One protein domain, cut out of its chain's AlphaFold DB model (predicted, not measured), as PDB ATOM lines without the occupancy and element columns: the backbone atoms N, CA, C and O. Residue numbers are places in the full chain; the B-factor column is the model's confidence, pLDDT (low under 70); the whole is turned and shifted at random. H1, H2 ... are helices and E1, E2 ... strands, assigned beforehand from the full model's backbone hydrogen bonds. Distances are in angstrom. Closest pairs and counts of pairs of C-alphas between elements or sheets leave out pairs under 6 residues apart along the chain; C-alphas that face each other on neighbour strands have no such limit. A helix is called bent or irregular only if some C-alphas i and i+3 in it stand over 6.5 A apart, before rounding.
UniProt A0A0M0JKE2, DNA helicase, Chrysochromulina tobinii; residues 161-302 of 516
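What this domain is: This is residues 161 to 302 of the 516 residues of the protein "DNA helicase" of Chrysochromulina tobinii (UniProt A0A0M0JKE2). Two long helices, H2 and H6, cross as an X in the middle of a helical body, and the shorter helices H1, H3 and H4 pack round them, with H5 at the end of the body far from the strands. At the other end lie two small strand hairpins, E1 with E2 beside the last part of H6, and E3 with E4 beside H1. The printed part has 142 residues, with six named helices followed by four named strands in two antiparallel two-stranded sheets; the class is mostly helix. It is compact, with a radius of gyration of the C-alphas of 14.8 A and spans of 40 by 32 by 25 A.

Where its parts are: The strands are E1, residues 276 to 278, E2, 281 to 283, E3, 285 to 287, and E4, 294 to 296, each 6.4 to 6.7 A long. E4 ends at C-alpha 296, (20.760, -39.209, 18.212). H6, residues 249 to 272, is 35.3 A long and begins at C-alpha 249, (56.887, -41.441, 16.135). H2, residues 176 to 196, spans 28.0 A; it is irregular, with C-alphas 182 and 185 7.1 A apart, and has a kink of 47 degrees near residue 183. H1, residues 161 to 170, begins at C-alpha 161, (31.507, -36.509, 21.995). H3 is residues 209 to 219, H4 222 to 232 and H5 235 to 245. H1, H3, H4 and H5 measure 14.7, 15.5, 15.0 and 15.4 A.

How they stand to each other: In the hairpin E1 and E2, N 276 and O 283 are 2.9 A apart, within hydrogen-bond range; in the hairpin E3 and E4, N 286 and O 295 are 2.8 A apart. The closest C-alphas of H6 and E1, Cys 270 and Val 276, are 6.5 A apart; those of H1 and E3, Leu 164 and Leu 286, 6.0 A. H2 and H6, the two hubs, touch at Ala 187 and Val 260, 5.7 A between C-alphas, at a steep tilt of 67 degrees. H1 and H2 form a helical hairpin, closest at C-alphas 170 and 176, 5.4 A. H4 touches H2 at a shallow tilt of 25 degrees, opposite ways, with C-alphas 225 and 186 closest at 5.6 A. H3 touches H6 about perpendicular at 78 degrees, C-alphas 212 and 257 being closest at 6.9 A. H5 and H6 only just touch, with 3 pairs of C-alphas within 8 A, and only at the corner; C-alphas 245 and 255 are closest, 6.4 A apart. Every O i to N i+4 pair is within hydrogen-bond range in H1, H3, H4 and H5; in H2 it is 15 of 17, in H6 18 of 20.

The domain as a whole: The farthest C-alphas, Ser 202 and Gln 235, are 42.6 A apart. The printed part has no cut. The link from H2 to H3, residues 197 to 208, is long. Mean pLDDT of the printed part is 87.8; residues 200 to 206 and 290 are under 70.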
ATOM      1  N   LYS A 161      31.995 -36.470  23.379       91.31
ATOM      2  CA  LYS A 161      31.507 -36.509  21.995       91.31
ATOM      3  C   LYS A 161      32.595 -36.934  20.996       91.31
ATOM      4  O   LYS A 161      32.328 -37.744  20.113       91.31
ATOM      5  N   ILE A 162      33.832 -36.466  21.191       92.44
ATOM      6  CA  ILE A 162      34.980 -36.758  20.314       92.44
ATOM      7  C   ILE A 162      35.223 -38.265  20.135       92.44
ATOM      8  O   ILE A 162      35.509 -38.709  19.026       92.44
ATOM      9  N   ARG A 163      35.023 -39.085  21.179       88.56
ATOM     10  CA  ARG A 163      35.213 -40.543  21.065       88.56
ATOM     11  C   ARG A 163      34.240 -41.184  20.068       88.56
ATOM     12  O   ARG A 163      34.635 -42.091  19.349       88.56
ATOM     13  N   LEU A 164      32.994 -40.702  20.030       89.62
ATOM     14  CA  LEU A 164      31.945 -41.229  19.153       89.62
ATOM     15  C   LEU A 164      32.216 -40.840  17.699       89.62
ATOM     16  O   LEU A 164      32.008 -41.631  16.786       89.62
ATOM     17  N   ILE A 165      32.722 -39.622  17.503       91.94
ATOM     18  CA  ILE A 165      33.097 -39.089  16.194       91.94
ATOM     19  C   ILE A 165      34.240 -39.905  15.594       91.94
ATOM     20  O   ILE A 165      34.153 -40.309  14.441       91.94
ATOM     21  N   ILE A 166      35.276 -40.212  16.378       91.12
ATOM     22  CA  ILE A 166      36.405 -41.030  15.914       91.12
ATOM     23  C   ILE A 166      35.933 -42.426  15.497       91.12
ATOM     24  O   ILE A 166      36.331 -42.915  14.442       91.12
ATOM     25  N   SER A 167      35.065 -43.057  16.293       87.38
ATOM     26  CA  SER A 167      34.487 -44.359  15.949       87.38
ATOM     27  C   SER A 167      33.663 -44.297  14.660       87.38
ATOM     28  O   SER A 167      33.787 -45.190  13.830       87.38
ATOM     29  N   CYS A 168      32.884 -43.229  14.456       87.94
ATOM     30  CA  CYS A 168      32.117 -42.995  13.229       87.94
ATOM     31  C   CYS A 168      33.029 -42.820  12.002       87.94
ATOM     32  O   CYS A 168      32.815 -43.481  10.990       87.94
ATOM     33  N   LEU A 169      34.087 -42.008  12.109       88.19
ATOM     34  CA  LEU A 169      35.035 -41.766  11.014       88.19
ATOM     35  C   LEU A 169      35.813 -43.021  10.598       88.19
ATOM     36  O   LEU A 169      36.211 -43.134   9.445       88.19
ATOM     37  N   LEU A 170      36.052 -43.949  11.529       87.94
ATOM     38  CA  LEU A 170      36.917 -45.114  11.313       87.94
ATOM     39  C   LEU A 170      36.156 -46.434  11.148       87.94
ATOM     40  O   LEU A 170      36.786 -47.474  10.985       87.94
ATOM     41  N   GLN A 171      34.821 -46.432  11.205       79.75
ATOM     42  CA  GLN A 171      34.019 -47.659  11.287       79.75
ATOM     43  C   GLN A 171      34.226 -48.627  10.107       79.75
ATOM     44  O   GLN A 171      34.109 -49.839  10.285       79.75
ATOM     45  N   HIS A 172      34.529 -48.099   8.921       81.50
ATOM     46  CA  HIS A 172      34.669 -48.866   7.677       81.50
ATOM     47  C   HIS A 172      36.115 -48.967   7.185       81.50
ATOM     48  O   HIS A 172      36.370 -49.405   6.067       81.50
ATOM     49  N   GLU A 173      37.058 -48.565   8.027       84.69
ATOM     50  CA  GLU A 173      38.463 -48.473   7.678       84.69
ATOM     51  C   GLU A 173      39.244 -49.743   8.037       84.69
ATOM     52  O   GLU A 173      38.932 -50.455   8.999       84.69
ATOM     53  N   GLU A 174      40.337 -49.994   7.314       86.19
ATOM     54  CA  GLU A 174      41.270 -51.054   7.685       86.19
ATOM     55  C   GLU A 174      41.877 -50.775   9.071       86.19
ATOM     56  O   GLU A 174      42.240 -49.644   9.410       86.19
ATOM     57  N   CYS A 175      41.990 -51.828   9.889       87.88
ATOM     58  CA  CYS A 175      42.542 -51.753  11.243       87.88
ATOM     59  C   CYS A 175      41.787 -50.771  12.174       87.88
ATOM     60  O   CYS A 175      42.377 -50.206  13.099       87.88
ATOM     61  N   ALA A 176      40.477 -50.577  11.949       87.75
ATOM     62  CA  ALA A 176      39.624 -49.639  12.688       87.75
ATOM     63  C   ALA A 176      39.819 -49.693  14.211       87.75
ATOM     64  O   ALA A 176      40.017 -48.660  14.847       87.75
ATOM     65  N   GLU A 177      39.830 -50.888  14.806       88.94
ATOM     66  CA  GLU A 177      39.985 -51.057  16.256       88.94
ATOM     67  C   GLU A 177      41.300 -50.456  16.780       88.94
ATOM     68  O   GLU A 177      41.286 -49.663  17.722       88.94
ATOM     69  N   ALA A 178      42.435 -50.772  16.147       91.44
ATOM     70  CA  ALA A 178      43.737 -50.262  16.573       91.44
ATOM     71  C   ALA A 178      43.840 -48.743  16.375       91.44
ATOM     72  O   ALA A 178      44.333 -48.033  17.255       91.44
ATOM     73  N   ARG A 179      43.306 -48.228  15.260       92.31
ATOM     74  CA  ARG A 179      43.252 -46.787  14.971       92.31
ATOM     75  C   ARG A 179      42.407 -46.049  16.011       92.31
ATOM     76  O   ARG A 179      42.840 -45.020  16.522       92.31
ATOM     77  N   ILE A 180      41.250 -46.596  16.388       91.19
ATOM     78  CA  ILE A 180      40.379 -46.037  17.430       91.19
ATOM     79  C   ILE A 180      41.076 -46.058  18.799       91.19
ATOM     80  O   ILE A 180      41.007 -45.065  19.527       91.19
ATOM     81  N   ILE A 181      41.748 -47.158  19.161       90.81
ATOM     82  CA  ILE A 181      42.500 -47.263  20.423       90.81
ATOM     83  C   ILE A 181      43.602 -46.205  20.482       90.81
ATOM     84  O   ILE A 181      43.723 -45.532  21.507       90.81
ATOM     85  N   LEU A 182      44.370 -46.046  19.397       92.56
ATOM     86  CA  LEU A 182      45.462 -45.079  19.315       92.56
ATOM     87  C   LEU A 182      44.954 -43.638  19.397       92.56
ATOM     88  O   LEU A 182      45.448 -42.844  20.196       92.56
ATOM     89  N   LEU A 183      43.972 -43.299  18.559       93.81
ATOM     90  CA  LEU A 183      43.567 -41.914  18.350       93.81
ATOM     91  C   LEU A 183      42.692 -41.381  19.470       93.81
ATOM     92  O   LEU A 183      42.771 -40.198  19.773       93.81
ATOM     93  N   ARG A 184      41.868 -42.211  20.113       91.56
ATOM     94  CA  ARG A 184      40.859 -41.716  21.056       91.56
ATOM     95  C   ARG A 184      41.424 -40.823  22.168       91.56
ATOM     96  O   ARG A 184      40.873 -39.734  22.333       91.56
ATOM     97  N   PRO A 185      42.457 -41.214  22.941       92.31
ATOM     98  CA  PRO A 185      42.971 -40.365  24.016       92.31
ATOM     99  C   PRO A 185      43.606 -39.083  23.469       92.31
ATOM    100  O   PRO A 185      43.305 -37.994  23.949       92.31
ATOM    101  N   PHE A 186      44.429 -39.218  22.425       95.19
ATOM    102  CA  PHE A 186      45.150 -38.107  21.808       95.19
ATOM    103  C   PHE A 186      44.204 -37.085  21.166       95.19
ATOM    104  O   PHE A 186      44.245 -35.905  21.499       95.19
ATOM    105  N   ALA A 187      43.311 -37.538  20.288       94.56
ATOM    106  CA  ALA A 187      42.387 -36.677  19.564       94.56
ATOM    107  C   ALA A 187      41.345 -36.042  20.492       94.56
ATOM    108  O   ALA A 187      40.950 -34.909  20.247       94.56
ATOM    109  N   THR A 188      40.937 -36.714  21.577       93.00
ATOM    110  CA  THR A 188      40.079 -36.088  22.598       93.00
ATOM    111  C   THR A 188      40.780 -34.895  23.239       93.00
ATOM    112  O   THR A 188      40.204 -33.810  23.279       93.00
ATOM    113  N   GLU A 189      42.025 -35.063  23.696       93.31
ATOM    114  CA  GLU A 189      42.778 -33.959  24.297       93.31
ATOM    115  C   GLU A 189      43.054 -32.847  23.286       93.31
ATOM    116  O   GLU A 189      42.691 -31.699  23.543       93.31
ATOM    117  N   LEU A 190      43.614 -33.169  22.115       94.88
ATOM    118  CA  LEU A 190      43.964 -32.163  21.112       94.88
ATOM    119  C   LEU A 190      42.729 -31.400  20.615       94.88
ATOM    120  O   LEU A 190      42.761 -30.172  20.559       94.88
ATOM    121  N   ALA A 191      41.617 -32.089  20.335       93.31
ATOM    122  CA  ALA A 191      40.381 -31.426  19.925       93.31
ATOM    123  C   ALA A 191      39.819 -30.532  21.040       93.31
ATOM    124  O   ALA A 191      39.350 -29.431  20.767       93.31
ATOM    125  N   ASN A 192      39.878 -30.960  22.304       92.00
ATOM    126  CA  ASN A 192      39.444 -30.123  23.424       92.00
ATOM    127  C   ASN A 192      40.315 -28.868  23.573       92.00
ATOM    128  O   ASN A 192      39.765 -27.789  23.782       92.00
ATOM    129  N   LYS A 193      41.643 -28.979  23.415       92.19
ATOM    130  CA  LYS A 193      42.544 -27.813  23.432       92.19
ATOM    131  C   LYS A 193      42.282 -26.873  22.260       92.19
ATOM    132  O   LYS A 193      42.151 -25.675  22.472       92.19
ATOM    133  N   ALA A 194      42.119 -27.412  21.052       91.88
ATOM    134  CA  ALA A 194      41.783 -26.620  19.871       91.88
ATOM    135  C   ALA A 194      40.473 -25.836  20.074       91.88
ATOM    136  O   ALA A 194      40.431 -24.627  19.858       91.88
ATOM    137  N   ARG A 195      39.424 -26.496  20.583       90.25
ATOM    138  CA  ARG A 195      38.139 -25.847  20.892       90.25
ATOM    139  C   ARG A 195      38.253 -24.799  22.005       90.25
ATOM    140  O   ARG A 195      37.633 -23.746  21.894       90.25
ATOM    141  N   ALA A 196      39.052 -25.050  23.045       89.31
ATOM    142  CA  ALA A 196      39.307 -24.088  24.125       89.31
ATOM    143  C   ALA A 196      40.004 -22.809  23.625       89.31
ATOM    144  O   ALA A 196      39.709 -21.718  24.112       89.31
ATOM    145  N   CYS A 197      40.872 -22.940  22.619       86.88
ATOM    146  CA  CYS A 197      41.546 -21.830  21.943       86.88
ATOM    147  C   CYS A 197      40.693 -21.142  20.858       86.88
ATOM    148  O   CYS A 197      41.211 -20.291  20.142       86.88
ATOM    149  N   ALA A 198      39.418 -21.527  20.680       79.44
ATOM    150  CA  ALA A 198      38.585 -21.091  19.546       79.44
ATOM    151  C   ALA A 198      39.290 -21.265  18.181       79.44
ATOM    152  O   ALA A 198      39.112 -20.474  17.251       79.44
ATOM    153  N   PHE A 199      40.141 -22.289  18.076       77.50
ATOM    154  CA  PHE A 199      40.948 -22.529  16.890       77.50
ATOM    155  C   PHE A 199      40.046 -22.806  15.676       77.50
ATOM    156  O   PHE A 199      39.009 -23.451  15.815       77.50
ATOM    157  N   GLY A 200      40.426 -22.303  14.498       62.19
ATOM    158  CA  GLY A 200      39.595 -22.324  13.285       62.19
ATOM    159  C   GLY A 200      38.773 -21.043  13.036       62.19
ATOM    160  O   GLY A 200      38.222 -20.866  11.952       62.19
ATOM    161  N   GLY A 201      38.714 -20.081  13.962       62.84
ATOM    162  CA  GLY A 201      38.001 -18.812  13.718       62.84
ATOM    163  C   GLY A 201      36.540 -19.030  13.287       62.84
ATOM    164  O   GLY A 201      35.940 -20.017  13.672       62.84
ATOM    165  N   SER A 202      35.950 -18.165  12.455       52.56
ATOM    166  CA  SER A 202      34.517 -18.217  12.089       52.56
ATOM    167  C   SER A 202      34.087 -19.386  11.170       52.56
ATOM    168  O   SER A 202      33.055 -19.287  10.503       52.56
ATOM    169  N   GLY A 203      34.855 -20.482  11.070       52.00
ATOM    170  CA  GLY A 203      34.448 -21.650  10.283       52.00
ATOM    171  C   GLY A 203      35.388 -22.870  10.341       52.00
ATOM    172  O   GLY A 203      36.597 -22.722  10.489       52.00
ATOM    173  N   PRO A 204      34.857 -24.096  10.163       53.91
ATOM    174  CA  PRO A 204      35.620 -25.348  10.257       53.91
ATOM    175  C   PRO A 204      36.664 -25.563   9.144       53.91
ATOM    176  O   PRO A 204      37.532 -26.412   9.288       53.91
ATOM    177  N   SER A 205      36.635 -24.794   8.053       58.22
ATOM    178  CA  SER A 205      37.615 -24.886   6.955       58.22
ATOM    179  C   SER A 205      38.986 -24.278   7.278       58.22
ATOM    180  O   SER A 205      39.878 -24.312   6.438       58.22
ATOM    181  N   ASN A 206      39.153 -23.693   8.464       67.31
ATOM    182  CA  ASN A 206      40.364 -22.965   8.846       67.31
ATOM    183  C   ASN A 206      41.222 -23.732   9.865       67.31
ATOM    184  O   ASN A 206      42.093 -23.136  10.503       67.31
ATOM    185  N   TYR A 207      40.950 -25.020  10.095       80.88
ATOM    186  CA  TYR A 207      41.822 -25.832  10.937       80.88
ATOM    187  C   TYR A 207      43.150 -26.064  10.213       80.88
ATOM    188  O   TYR A 207      43.219 -26.796   9.231       80.88
ATOM    189  N   ASP A 208      44.194 -25.421  10.718       86.12
ATOM    190  CA  ASP A 208      45.558 -25.526  10.216       86.12
ATOM    191  C   ASP A 208      46.357 -26.619  10.952       86.12
ATOM    192  O   ASP A 208      46.300 -26.749  12.180       86.12
ATOM    193  N   PHE A 209      47.105 -27.409  10.184       90.12
ATOM    194  CA  PHE A 209      47.925 -28.504  10.693       90.12
ATOM    195  C   PHE A 209      49.068 -27.985  11.572       90.12
ATOM    196  O   PHE A 209      49.287 -28.520  12.661       90.12
ATOM    197  N   ASP A 210      49.759 -26.923  11.152       90.62
ATOM    198  CA  ASP A 210      50.927 -26.404  11.871       90.62
ATOM    199  C   ASP A 210      50.534 -25.826  13.233       90.62
ATOM    200  O   ASP A 210      51.200 -26.056  14.246       90.62
ATOM    201  N   ALA A 211      49.399 -25.140  13.311       89.75
ATOM    202  CA  ALA A 211      48.867 -24.686  14.589       89.75
ATOM    203  C   ALA A 211      48.416 -25.842  15.509       89.75
ATOM    204  O   ALA A 211      48.598 -25.757  16.728       89.75
ATOM    205  N   LEU A 212      47.903 -26.957  14.972       93.75
ATOM    206  CA  LEU A 212      47.662 -28.160  15.781       93.75
ATOM    207  C   LEU A 212      48.974 -28.763  16.306       93.75
ATOM    208  O   LEU A 212      49.024 -29.162  17.470       93.75
ATOM    209  N   VAL A 213      50.048 -28.769  15.508       94.56
ATOM    210  CA  VAL A 213      51.394 -29.173  15.963       94.56
ATOM    211  C   VAL A 213      51.864 -28.287  17.120       94.56
ATOM    212  O   VAL A 213      52.365 -28.791  18.127       94.56
ATOM    213  N   GLN A 214      51.651 -26.972  17.041       92.44
ATOM    214  CA  GLN A 214      51.989 -26.058  18.136       92.44
ATOM    215  C   GLN A 214      51.215 -26.380  19.421       92.44
ATOM    216  O   GLN A 214      51.796 -26.341  20.508       92.44
ATOM    217  N   LEU A 215      49.930 -26.740  19.320       92.88
ATOM    218  CA  LEU A 215      49.138 -27.178  20.474       92.88
ATOM    219  C   LEU A 215      49.649 -28.503  21.049       92.88
ATOM    220  O   LEU A 215      49.760 -28.626  22.270       92.88
ATOM    221  N   VAL A 216      50.001 -29.474  20.201       94.88
ATOM    222  CA  VAL A 216      50.617 -30.736  20.641       94.88
ATOM    223  C   VAL A 216      51.872 -30.455  21.457       94.88
ATOM    224  O   VAL A 216      51.957 -30.915  22.594       94.88
ATOM    225  N   ASN A 217      52.782 -29.634  20.929       93.75
ATOM    226  CA  ASN A 217      54.040 -29.288  21.590       93.75
ATOM    227  C   ASN A 217      53.808 -28.524  22.902       93.75
ATOM    228  O   ASN A 217      54.425 -28.831  23.921       93.75
ATOM    229  N   ARG A 218      52.878 -27.560  22.907       90.38
ATOM    230  CA  ARG A 218      52.533 -26.767  24.099       90.38
ATOM    231  C   ARG A 218      52.025 -27.639  25.245       90.38
ATOM    232  O   ARG A 218      52.388 -27.406  26.395       90.38
ATOM    233  N   TYR A 219      51.179 -28.626  24.943       91.00
ATOM    234  CA  TYR A 219      50.537 -29.482  25.948       91.00
ATOM    235  C   TYR A 219      51.198 -30.856  26.108       91.00
ATOM    236  O   TYR A 219      50.694 -31.687  26.865       91.00
ATOM    237  N   ARG A 220      52.326 -31.088  25.430       93.38
ATOM    238  CA  ARG A 220      53.085 -32.344  25.442       93.38
ATOM    239  C   ARG A 220      52.245 -33.581  25.103       93.38
ATOM    240  O   ARG A 220      52.336 -34.629  25.753       93.38
ATOM    241  N   LEU A 221      51.359 -33.448  24.113       94.56
ATOM    242  CA  LEU A 221      50.399 -34.499  23.755       94.56
ATOM    243  C   LEU A 221      51.051 -35.686  23.029       94.56
ATOM    244  O   LEU A 221      50.450 -36.760  22.959       94.56
ATOM    245  N   GLU A 222      52.298 -35.550  22.572       94.31
ATOM    246  CA  GLU A 222      53.116 -36.656  22.073       94.31
ATOM    247  C   GLU A 222      53.260 -37.784  23.093       94.31
ATOM    248  O   GLU A 222      53.194 -38.958  22.732       94.31
ATOM    249  N   LEU A 223      53.336 -37.449  24.383       93.31
ATOM    250  CA  LEU A 223      53.427 -38.443  25.450       93.31
ATOM    251  C   LEU A 223      52.158 -39.292  25.552       93.31
ATOM    252  O   LEU A 223      52.229 -40.483  25.849       93.31
ATOM    253  N   VAL A 224      50.990 -38.695  25.295       93.88
ATOM    254  CA  VAL A 224      49.699 -39.400  25.316       93.88
ATOM    255  C   VAL A 224      49.632 -40.404  24.169       93.88
ATOM    256  O   VAL A 224      49.212 -41.550  24.371       93.88
ATOM    257  N   LEU A 225      50.064 -39.984  22.979       94.50
ATOM    258  CA  LEU A 225      50.081 -40.827  21.790       94.50
ATOM    259  C   LEU A 225      51.059 -41.997  21.961       94.50
ATOM    260  O   LEU A 225      50.669 -43.153  21.795       94.50
ATOM    261  N   GLU A 226      52.292 -41.719  22.387       93.62
ATOM    262  CA  GLU A 226      53.341 -42.731  22.553       93.62
ATOM    263  C   GLU A 226      53.052 -43.709  23.699       93.62
ATOM    264  O   GLU A 226      53.276 -44.917  23.561       93.62
ATOM    265  N   ALA A 227      52.477 -43.240  24.812       92.44
ATOM    266  CA  ALA A 227      52.027 -44.124  25.886       92.44
ATOM    267  C   ALA A 227      50.903 -45.057  25.411       92.44
ATOM    268  O   ALA A 227      50.893 -46.246  25.741       92.44
ATOM    269  N   THR A 228      49.970 -44.541  24.607       93.50
ATOM    270  CA  THR A 228      48.875 -45.337  24.041       93.50
ATOM    271  C   THR A 228      49.408 -46.381  23.065       93.50
ATOM    272  O   THR A 228      49.073 -47.558  23.201       93.50
ATOM    273  N   TRP A 229      50.291 -45.979  22.146       94.44
ATOM    274  CA  TRP A 229      50.964 -46.884  21.217       94.44
ATOM    275  C   TRP A 229      51.688 -48.006  21.959       94.44
ATOM    276  O   TRP A 229      51.481 -49.186  21.682       94.44
ATOM    277  N   SER A 230      52.499 -47.649  22.953       92.56
ATOM    278  CA  SER A 230      53.366 -48.595  23.650       92.56
ATOM    279  C   SER A 230      52.582 -49.593  24.499       92.56
ATOM    280  O   SER A 230      52.857 -50.792  24.421       92.56
ATOM    281  N   VAL A 231      51.603 -49.108  25.273       91.81
ATOM    282  CA  VAL A 231      50.929 -49.881  26.329       91.81
ATOM    283  C   VAL A 231      49.626 -50.528  25.858       91.81
ATOM    284  O   VAL A 231      49.275 -51.595  26.354       91.81
ATOM    285  N   ARG A 232      48.878 -49.896  24.939       91.50
ATOM    286  CA  ARG A 232      47.509 -50.332  24.595       91.50
ATOM    287  C   ARG A 232      47.391 -51.112  23.290       91.50
ATOM    288  O   ARG A 232      46.359 -51.741  23.087       91.50
ATOM    289  N   LEU A 233      48.407 -51.086  22.428       91.94
ATOM    290  CA  LEU A 233      48.407 -51.843  21.174       91.94
ATOM    291  C   LEU A 233      49.251 -53.115  21.276       91.94
ATOM    292  O   LEU A 233      50.367 -53.115  21.803       91.94
ATOM    293  N   THR A 234      48.724 -54.194  20.705       93.94
ATOM    294  CA  THR A 234      49.437 -55.469  20.552       93.94
ATOM    295  C   THR A 234      50.494 -55.388  19.446       93.94
ATOM    296  O   THR A 234      50.421 -54.542  18.554       93.94
ATOM    297  N   GLN A 235      51.482 -56.289  19.463       94.25
ATOM    298  CA  GLN A 235      52.539 -56.308  18.444       94.25
ATOM    299  C   GLN A 235      52.009 -56.477  17.001       94.25
ATOM    300  O   GLN A 235      52.477 -55.747  16.126       94.25
ATOM    301  N   PRO A 236      51.013 -57.344  16.715       94.56
ATOM    302  CA  PRO A 236      50.427 -57.435  15.374       94.56
ATOM    303  C   PRO A 236      49.727 -56.145  14.925       94.56
ATOM    304  O   PRO A 236      49.855 -55.746  13.767       94.56
ATOM    305  N   GLN A 237      49.028 -55.467  15.842       94.56
ATOM    306  CA  GLN A 237      48.395 -54.177  15.555       94.56
ATOM    307  C   GLN A 237      49.451 -53.120  15.219       94.56
ATOM    308  O   GLN A 237      49.311 -52.446  14.205       94.56
ATOM    309  N   LYS A 238      50.539 -53.032  15.999       95.06
ATOM    310  CA  LYS A 238      51.656 -52.105  15.739       95.06
ATOM    311  C   LYS A 238      52.258 -52.308  14.349       95.06
ATOM    312  O   LYS A 238      52.342 -51.356  13.587       95.06
ATOM    313  N   LEU A 239      52.582 -53.553  13.988       94.12
ATOM    314  CA  LEU A 239      53.147 -53.882  12.672       94.12
ATOM    315  C   LEU A 239      52.208 -53.520  11.516       94.12
ATOM    316  O   LEU A 239      52.660 -53.060  10.471       94.12
ATOM    317  N   THR A 240      50.906 -53.740  11.693       93.06
ATOM    318  CA  THR A 240      49.901 -53.381  10.684       93.06
ATOM    319  C   THR A 240      49.781 -51.865  10.561       93.06
ATOM    320  O   THR A 240      49.785 -51.336   9.455       93.06
ATOM    321  N   MET A 241      49.748 -51.151  11.688       93.88
ATOM    322  CA  MET A 241      49.708 -49.692  11.696       93.88
ATOM    323  C   MET A 241      50.960 -49.081  11.061       93.88
ATOM    324  O   MET A 241      50.815 -48.234  10.191       93.88
ATOM    325  N   ASP A 242      52.165 -49.554  11.394       94.81
ATOM    326  CA  ASP A 242      53.414 -49.054  10.796       94.81
ATOM    327  C   ASP A 242      53.423 -49.196   9.259       94.81
ATOM    328  O   ASP A 242      54.000 -48.361   8.563       94.81
ATOM    329  N   ARG A 243      52.751 -50.218   8.704       94.31
ATOM    330  CA  ARG A 243      52.575 -50.369   7.247       94.31
ATOM    331  C   ARG A 243      51.582 -49.368   6.659       94.31
ATOM    332  O   ARG A 243      51.797 -48.907   5.546       94.31
ATOM    333  N   LEU A 244      50.500 -49.071   7.378       92.19
ATOM    334  CA  LEU A 244      49.403 -48.229   6.894       92.19
ATOM    335  C   LEU A 244      49.704 -46.733   6.993       92.19
ATOM    336  O   LEU A 244      49.369 -45.981   6.085       92.19
ATOM    337  N   ILE A 245      50.304 -46.297   8.102       92.19
ATOM    338  CA  ILE A 245      50.493 -44.871   8.412       92.19
ATOM    339  C   ILE A 245      51.966 -44.450   8.435       92.19
ATOM    340  O   ILE A 245      52.258 -43.279   8.653       92.19
ATOM    341  N   GLY A 246      52.884 -45.391   8.194       92.94
ATOM    342  CA  GLY A 246      54.328 -45.193   8.275       92.94
ATOM    343  C   GLY A 246      54.904 -45.547   9.648       92.94
ATOM    344  O   GLY A 246      54.230 -45.467  10.677       92.94
ATOM    345  N   ALA A 247      56.175 -45.950   9.653       92.75
ATOM    346  CA  ALA A 247      56.875 -46.375  10.857       92.75
ATOM    347  C   ALA A 247      57.504 -45.192  11.604       92.75
ATOM    348  O   ALA A 247      58.128 -44.314  11.010       92.75
ATOM    349  N   GLY A 248      57.410 -45.231  12.932       93.38
ATOM    350  CA  GLY A 248      58.087 -44.292  13.828       93.38
ATOM    351  C   GLY A 248      57.200 -43.165  14.384       93.38
ATOM    352  O   GLY A 248      56.072 -42.973  13.929       93.38
ATOM    353  N   PRO A 249      57.685 -42.435  15.409       92.94
ATOM    354  CA  PRO A 249      56.887 -41.441  16.135       92.94
ATOM    355  C   PRO A 249      56.369 -40.294  15.260       92.94
ATOM    356  O   PRO A 249      55.231 -39.864  15.420       92.94
ATOM    357  N   GLU A 250      57.178 -39.822  14.310       93.88
ATOM    358  CA  GLU A 250      56.830 -38.694  13.437       93.88
ATOM    359  C   GLU A 250      55.660 -39.029  12.507       93.88
ATOM    360  O   GLU A 250      54.689 -38.277  12.438       93.88
ATOM    361  N   ALA A 251      55.702 -40.197  11.858       95.19
ATOM    362  CA  ALA A 251      54.630 -40.671  10.987       95.19
ATOM    363  C   ALA A 251      53.319 -40.869  11.766       95.19
ATOM    364  O   ALA A 251      52.255 -40.412  11.342       95.19
ATOM    365  N   ARG A 252      53.404 -41.461  12.968       95.12
ATOM    366  CA  ARG A 252      52.254 -41.605  13.874       95.12
ATOM    367  C   ARG A 252      51.663 -40.265  14.279       95.12
ATOM    368  O   ARG A 252      50.442 -40.133  14.298       95.12
ATOM    369  N   MET A 253      52.510 -39.292  14.607       95.56
ATOM    370  CA  MET A 253      52.074 -37.952  14.979       95.56
ATOM    371  C   MET A 253      51.376 -37.255  13.811       95.56
ATOM    372  O   MET A 253      50.263 -36.760  13.976       95.56
ATOM    373  N   ALA A 254      51.986 -37.267  12.623       95.00
ATOM    374  CA  ALA A 254      51.419 -36.643  11.434       95.00
ATOM    375  C   ALA A 254      50.052 -37.238  11.074       95.00
ATOM    376  O   ALA A 254      49.089 -36.502  10.853       95.00
ATOM    377  N   TYR A 255      49.940 -38.568  11.111       95.00
ATOM    378  CA  TYR A 255      48.670 -39.265  10.942       95.00
ATOM    379  C   TYR A 255      47.653 -38.907  12.040       95.00
ATOM    380  O   TYR A 255      46.478 -38.679  11.763       95.00
ATOM    381  N   ALA A 256      48.077 -38.838  13.303       95.38
ATOM    382  CA  ALA A 256      47.165 -38.525  14.393       95.38
ATOM    383  C   ALA A 256      46.595 -37.106  14.277       95.38
ATOM    384  O   ALA A 256      45.390 -36.926  14.449       95.38
ATOM    385  N   ILE A 257      47.429 -36.119  13.942       95.06
ATOM    386  CA  ILE A 257      47.008 -34.727  13.738       95.06
ATOM    387  C   ILE A 257      46.099 -34.607  12.511       95.06
ATOM    388  O   ILE A 257      45.052 -33.962  12.602       95.06
ATOM    389  N   SER A 258      46.433 -35.267  11.394       92.31
ATOM    390  CA  SER A 258      45.604 -35.216  10.183       92.31
ATOM    391  C   SER A 258      44.198 -35.778  10.411       92.31
ATOM    392  O   SER A 258      43.243 -35.288   9.817       92.31
ATOM    393  N   MET A 259      44.040 -36.726  11.340       92.12
ATOM    394  CA  MET A 259      42.738 -37.255  11.757       92.12
ATOM    395  C   MET A 259      41.962 -36.334  12.712       92.12
ATOM    396  O   MET A 259      40.736 -36.448  12.812       92.12
ATOM    397  N   VAL A 260      42.623 -35.409  13.417       93.69
ATOM    398  CA  VAL A 260      41.931 -34.461  14.310       93.69
ATOM    399  C   VAL A 260      41.178 -33.387  13.528       93.69
ATOM    400  O   VAL A 260      40.094 -32.994  13.953       93.69
ATOM    401  N   ILE A 261      41.679 -32.963  12.368       90.00
ATOM    402  CA  ILE A 261      41.013 -31.971  11.506       90.00
ATOM    403  C   ILE A 261      39.574 -32.396  11.132       90.00
ATOM    404  O   ILE A 261      38.634 -31.697  11.527       90.00
ATOM    405  N   PRO A 262      39.338 -33.555  10.479       89.38
ATOM    406  CA  PRO A 262      37.981 -34.006  10.169       89.38
ATOM    407  C   PRO A 262      37.171 -34.337  11.432       89.38
ATOM    408  O   PRO A 262      35.947 -34.215  11.434       89.38
ATOM    409  N   THR A 263      37.830 -34.697  12.542       92.06
ATOM    410  CA  THR A 263      37.162 -34.894  13.842       92.06
ATOM    411  C   THR A 263      36.564 -33.587  14.371       92.06
ATOM    412  O   THR A 263      35.434 -33.579  14.861       92.06
ATOM    413  N   LEU A 264      37.292 -32.472  14.276       90.50
ATOM    414  CA  LEU A 264      36.824 -31.149  14.690       90.50
ATOM    415  C   LEU A 264      35.709 -30.622  13.779       90.50
ATOM    416  O   LEU A 264      34.717 -30.079  14.270       90.50
ATOM    417  N   GLU A 265      35.827 -30.831  12.469       86.88
ATOM    418  CA  GLU A 265      34.777 -30.479  11.511       86.88
ATOM    419  C   GLU A 265      33.483 -31.261  11.775       86.88
ATOM    420  O   GLU A 265      32.399 -30.678  11.885       86.88
ATOM    421  N   LEU A 266      33.586 -32.582  11.950       88.69
ATOM    422  CA  LEU A 266      32.427 -33.417  12.240       88.69
ATOM    423  C   LEU A 266      31.845 -33.117  13.631       88.69
ATOM    424  O   LEU A 266      30.630 -33.133  13.798       88.69
ATOM    425  N   SER A 267      32.680 -32.757  14.613       90.19
ATOM    426  CA  SER A 267      32.242 -32.296  15.938       90.19
ATOM    427  C   SER A 267      31.274 -31.126  15.842       90.19
ATOM    428  O   SER A 267      30.183 -31.174  16.415       90.19
ATOM    429  N   TRP A 268      31.641 -30.117  15.065       85.69
ATOM    430  CA  TRP A 268      30.790 -28.976  14.780       85.69
ATOM    431  C   TRP A 268      29.479 -29.386  14.080       85.69
ATOM    432  O   TRP A 268      28.391 -29.047  14.549       85.69
ATOM    433  N   ARG A 269      29.564 -30.164  12.993       85.12
ATOM    434  CA  ARG A 269      28.387 -30.582  12.206       85.12
ATOM    435  C   ARG A 269      27.389 -31.373  13.047       85.12
ATOM    436  O   ARG A 269      26.200 -31.061  13.032       85.12
ATOM    437  N   CYS A 270      27.876 -32.318  13.849       88.44
ATOM    438  CA  CYS A 270      27.053 -33.117  14.754       88.44
ATOM    439  C   CYS A 270      26.291 -32.270  15.781       88.44
ATOM    440  O   CYS A 270      25.231 -32.684  16.240       88.44
ATOM    441  N   ALA A 271      26.803 -31.094  16.145       85.50
ATOM    442  CA  ALA A 271      26.138 -30.206  17.087       85.50
ATOM    443  C   ALA A 271      25.080 -29.303  16.432       85.50
ATOM    444  O   ALA A 271      24.186 -28.813  17.114       85.50
ATOM    445  N   CYS A 272      25.152 -29.074  15.121       79.12
ATOM    446  CA  CYS A 272      24.295 -28.103  14.437       79.12
ATOM    447  C   CYS A 272      23.299 -28.738  13.452       79.12
ATOM    448  O   CYS A 272      22.407 -28.043  12.970       79.12
ATOM    449  N   GLN A 273      23.434 -30.031  13.136       79.44
ATOM    450  CA  GLN A 273      22.671 -30.703  12.078       79.44
ATOM    451  C   GLN A 273      21.895 -31.923  12.606       79.44
ATOM    452  O   GLN A 273      22.301 -32.565  13.572       79.44
ATOM    453  N   LEU A 274      20.770 -32.252  11.954       81.00
ATOM    454  CA  LEU A 274      19.974 -33.466  12.235       81.00
ATOM    455  C   LEU A 274      20.537 -34.719  11.556       81.00
ATOM    456  O   LEU A 274      20.187 -35.840  11.917       81.00
ATOM    457  N   ASN A 275      21.381 -34.518  10.550       82.31
ATOM    458  CA  ASN A 275      22.107 -35.554   9.845       82.31
ATOM    459  C   ASN A 275      23.473 -35.007   9.430       82.31
ATOM    460  O   ASN A 275      23.634 -33.803   9.228       82.31
ATOM    461  N   VAL A 276      24.459 -35.891   9.335       84.69
ATOM    462  CA  VAL A 276      25.808 -35.568   8.870       84.69
ATOM    463  C   VAL A 276      26.236 -36.602   7.841       84.69
ATOM    464  O   VAL A 276      25.948 -37.783   7.988       84.69
ATOM    465  N   GLU A 277      26.925 -36.160   6.797       83.75
ATOM    466  CA  GLU A 277      27.463 -37.032   5.753       83.75
ATOM    467  C   GLU A 277      28.985 -37.106   5.880       83.75
ATOM    468  O   GLU A 277      29.656 -36.067   5.901       83.75
ATOM    469  N   THR A 278      29.516 -38.325   5.967       81.75
ATOM    470  CA  THR A 278      30.956 -38.609   5.945       81.75
ATOM    471  C   THR A 278      31.210 -39.937   5.239       81.75
ATOM    472  O   THR A 278      30.443 -40.884   5.406       81.75
ATOM    473  N   GLY A 279      32.253 -40.005   4.406       77.12
ATOM    474  CA  GLY A 279      32.574 -41.216   3.636       77.12
ATOM    475  C   GLY A 279      31.424 -41.713   2.745       77.12
ATOM    476  O   GLY A 279      31.236 -42.917   2.610       77.12
ATOM    477  N   GLY A 280      30.600 -40.802   2.208       80.69
ATOM    478  CA  GLY A 280      29.420 -41.131   1.392       80.69
ATOM    479  C   GLY A 280      28.248 -41.759   2.159       80.69
ATOM    480  O   GLY A 280      27.268 -42.177   1.546       80.69
ATOM    481  N   THR A 281      28.331 -41.836   3.491       81.56
ATOM    482  CA  THR A 281      27.272 -42.370   4.355       81.56
ATOM    483  C   THR A 281      26.626 -41.242   5.151       81.56
ATOM    484  O   THR A 281      27.315 -40.388   5.715       81.56
ATOM    485  N   ILE A 282      25.292 -41.242   5.211       86.62
ATOM    486  CA  ILE A 282      24.506 -40.292   6.002       86.62
ATOM    487  C   ILE A 282      24.223 -40.901   7.374       86.62
ATOM    488  O   ILE A 282      23.624 -41.969   7.484       86.62
ATOM    489  N   TYR A 283      24.604 -40.183   8.422       85.44
ATOM    490  CA  TYR A 283      24.395 -40.555   9.814       85.44
ATOM    491  C   TYR A 283      23.354 -39.640  10.450       85.44
ATOM    492  O   TYR A 283      23.443 -38.417  10.356       85.44
ATOM    493  N   THR A 284      22.388 -40.231  11.148       87.25
ATOM    494  CA  THR A 284      21.411 -39.529  12.007       87.25
ATOM    495  C   THR A 284      21.711 -39.710  13.498       87.25
ATOM    496  O   THR A 284      21.039 -39.149  14.365       87.25
ATOM    497  N   GLU A 285      22.717 -40.522  13.812       89.50
ATOM    498  CA  GLU A 285      23.094 -40.927  15.158       89.50
ATOM    499  C   GLU A 285      24.576 -41.298  15.221       89.50
ATOM    500  O   GLU A 285      25.192 -41.653  14.217       89.50
ATOM    501  N   LEU A 286      25.140 -41.209  16.423       89.19
ATOM    502  CA  LEU A 286      26.490 -41.640  16.746       89.19
ATOM    503  C   LEU A 286      26.429 -42.853  17.674       89.19
ATOM    504  O   LEU A 286      25.603 -42.897  18.586       89.19
ATOM    505  N   VAL A 287      27.329 -43.813  17.484       83.31
ATOM    506  CA  VAL A 287      27.348 -45.060  18.261       83.31
ATOM    507  C   VAL A 287      28.585 -45.119  19.147       83.31
ATOM    508  O   VAL A 287      29.702 -44.861  18.704       83.31
ATOM    509  N   ASN A 288      28.387 -45.485  20.410       77.56
ATOM    510  CA  ASN A 288      29.458 -45.833  21.327       77.56
ATOM    511  C   ASN A 288      29.891 -47.275  21.074       77.56
ATOM    512  O   ASN A 288      29.141 -48.221  21.292       77.56
ATOM    513  N   GLU A 289      31.124 -47.457  20.641       71.12
ATOM    514  CA  GLU A 289      31.685 -48.760  20.294       71.12
ATOM    515  C   GLU A 289      31.821 -49.728  21.481       71.12
ATOM    516  O   GLU A 289      31.746 -50.940  21.281       71.12
ATOM    517  N   VAL A 290      31.975 -49.216  22.712       68.25
ATOM    518  CA  VAL A 290      32.123 -50.046  23.922       68.25
ATOM    519  C   VAL A 290      30.767 -50.358  24.547       68.25
ATOM    520  O   VAL A 290      30.457 -51.522  24.781       68.25
ATOM    521  N   SER A 291      29.954 -49.337  24.835       73.44
ATOM    522  CA  SER A 291      28.654 -49.542  25.493       73.44
ATOM    523  C   SER A 291      27.536 -49.929  24.528       73.44
ATOM    524  O   SER A 291      26.459 -50.299  24.987       73.44
ATOM    525  N   ARG A 292      27.764 -49.818  23.211       79.25
ATOM    526  CA  ARG A 292      26.736 -49.934  22.158       79.25
ATOM    527  C   ARG A 292      25.580 -48.940  22.321       79.25
ATOM    528  O   ARG A 292      24.517 -49.117  21.741       79.25
ATOM    529  N   GLU A 293      25.804 -47.880  23.095       81.81
ATOM    530  CA  GLU A 293      24.880 -46.758  23.229       81.81
ATOM    531  C   GLU A 293      24.745 -46.026  21.892       81.81
ATOM    532  O   GLU A 293      25.744 -45.746  21.231       81.81
ATOM    533  N   VAL A 294      23.514 -45.687  21.521       86.25
ATOM    534  CA  VAL A 294      23.198 -44.925  20.312       86.25
ATOM    535  C   VAL A 294      22.716 -43.538  20.722       86.25
ATOM    536  O   VAL A 294      21.781 -43.401  21.513       86.25
ATOM    537  N   VAL A 295      23.356 -42.507  20.180       88.56
ATOM    538  CA  VAL A 295      23.145 -41.105  20.539       88.56
ATOM    539  C   VAL A 295      22.641 -40.353  19.311       88.56
ATOM    540  O   VAL A 295      23.368 -40.174  18.338       88.56
ATOM    541  N   LYS A 296      21.388 -39.899  19.347       87.81
ATOM    542  CA  LYS A 296      20.760 -39.209  18.212       87.81
ATOM    543  C   LYS A 296      21.286 -37.789  18.044       87.81
ATOM    544  O   LYS A 296      21.484 -37.081  19.037       87.81
ATOM    545  N   LEU A 297      21.448 -37.375  16.789       85.12
ATOM    546  CA  LEU A 297      21.779 -35.998  16.434       85.12
ATOM    547  C   LEU A 297      20.606 -35.036  16.732       85.12
ATOM    548  O   LEU A 297      19.442 -35.443  16.651       85.12
ATOM    549  N   PRO A 298      20.889 -33.762  17.068       86.69
ATOM    550  CA  PRO A 298      22.223 -33.187  17.247       86.69
ATOM    551  C   PRO A 298      22.852 -33.615  18.585       86.69
ATOM    552  O   PRO A 298      22.164 -33.742  19.601       86.69
ATOM    553  N   VAL A 299      24.168 -33.825  18.586       88.62
ATOM    554  CA  VAL A 299      24.952 -34.224  19.764       88.62
ATOM    555  C   VAL A 299      25.918 -33.114  20.150       88.62
ATOM    556  O   VAL A 299      26.684 -32.630  19.315       88.62
ATOM    557  N   ILE A 300      25.928 -32.767  21.435       87.81
ATOM    558  CA  ILE A 300      26.819 -31.755  22.005       87.81
ATOM    559  C   ILE A 300      27.581 -32.273  23.217       87.81
ATOM    560  O   ILE A 300      27.133 -33.185  23.907       87.81
ATOM    561  N   ASP A 301      28.691 -31.621  23.522       90.06
ATOM    562  CA  ASP A 301      29.359 -31.654  24.817       90.06
ATOM    563  C   ASP A 301      29.465 -30.242  25.423       90.06
ATOM    564  O   ASP A 301      28.914 -29.268  24.903       90.06
ATOM    565  N   TYR A 302      30.143 -30.118  26.566       84.38
ATOM    566  CA  TYR A 302      30.281 -28.835  27.261       84.38
ATOM    567  C   TYR A 302      31.088 -27.791  26.485       84.38
ATOM    568  O   TYR A 302      30.834 -26.600  26.654       84.38
TER     569      TYR A 302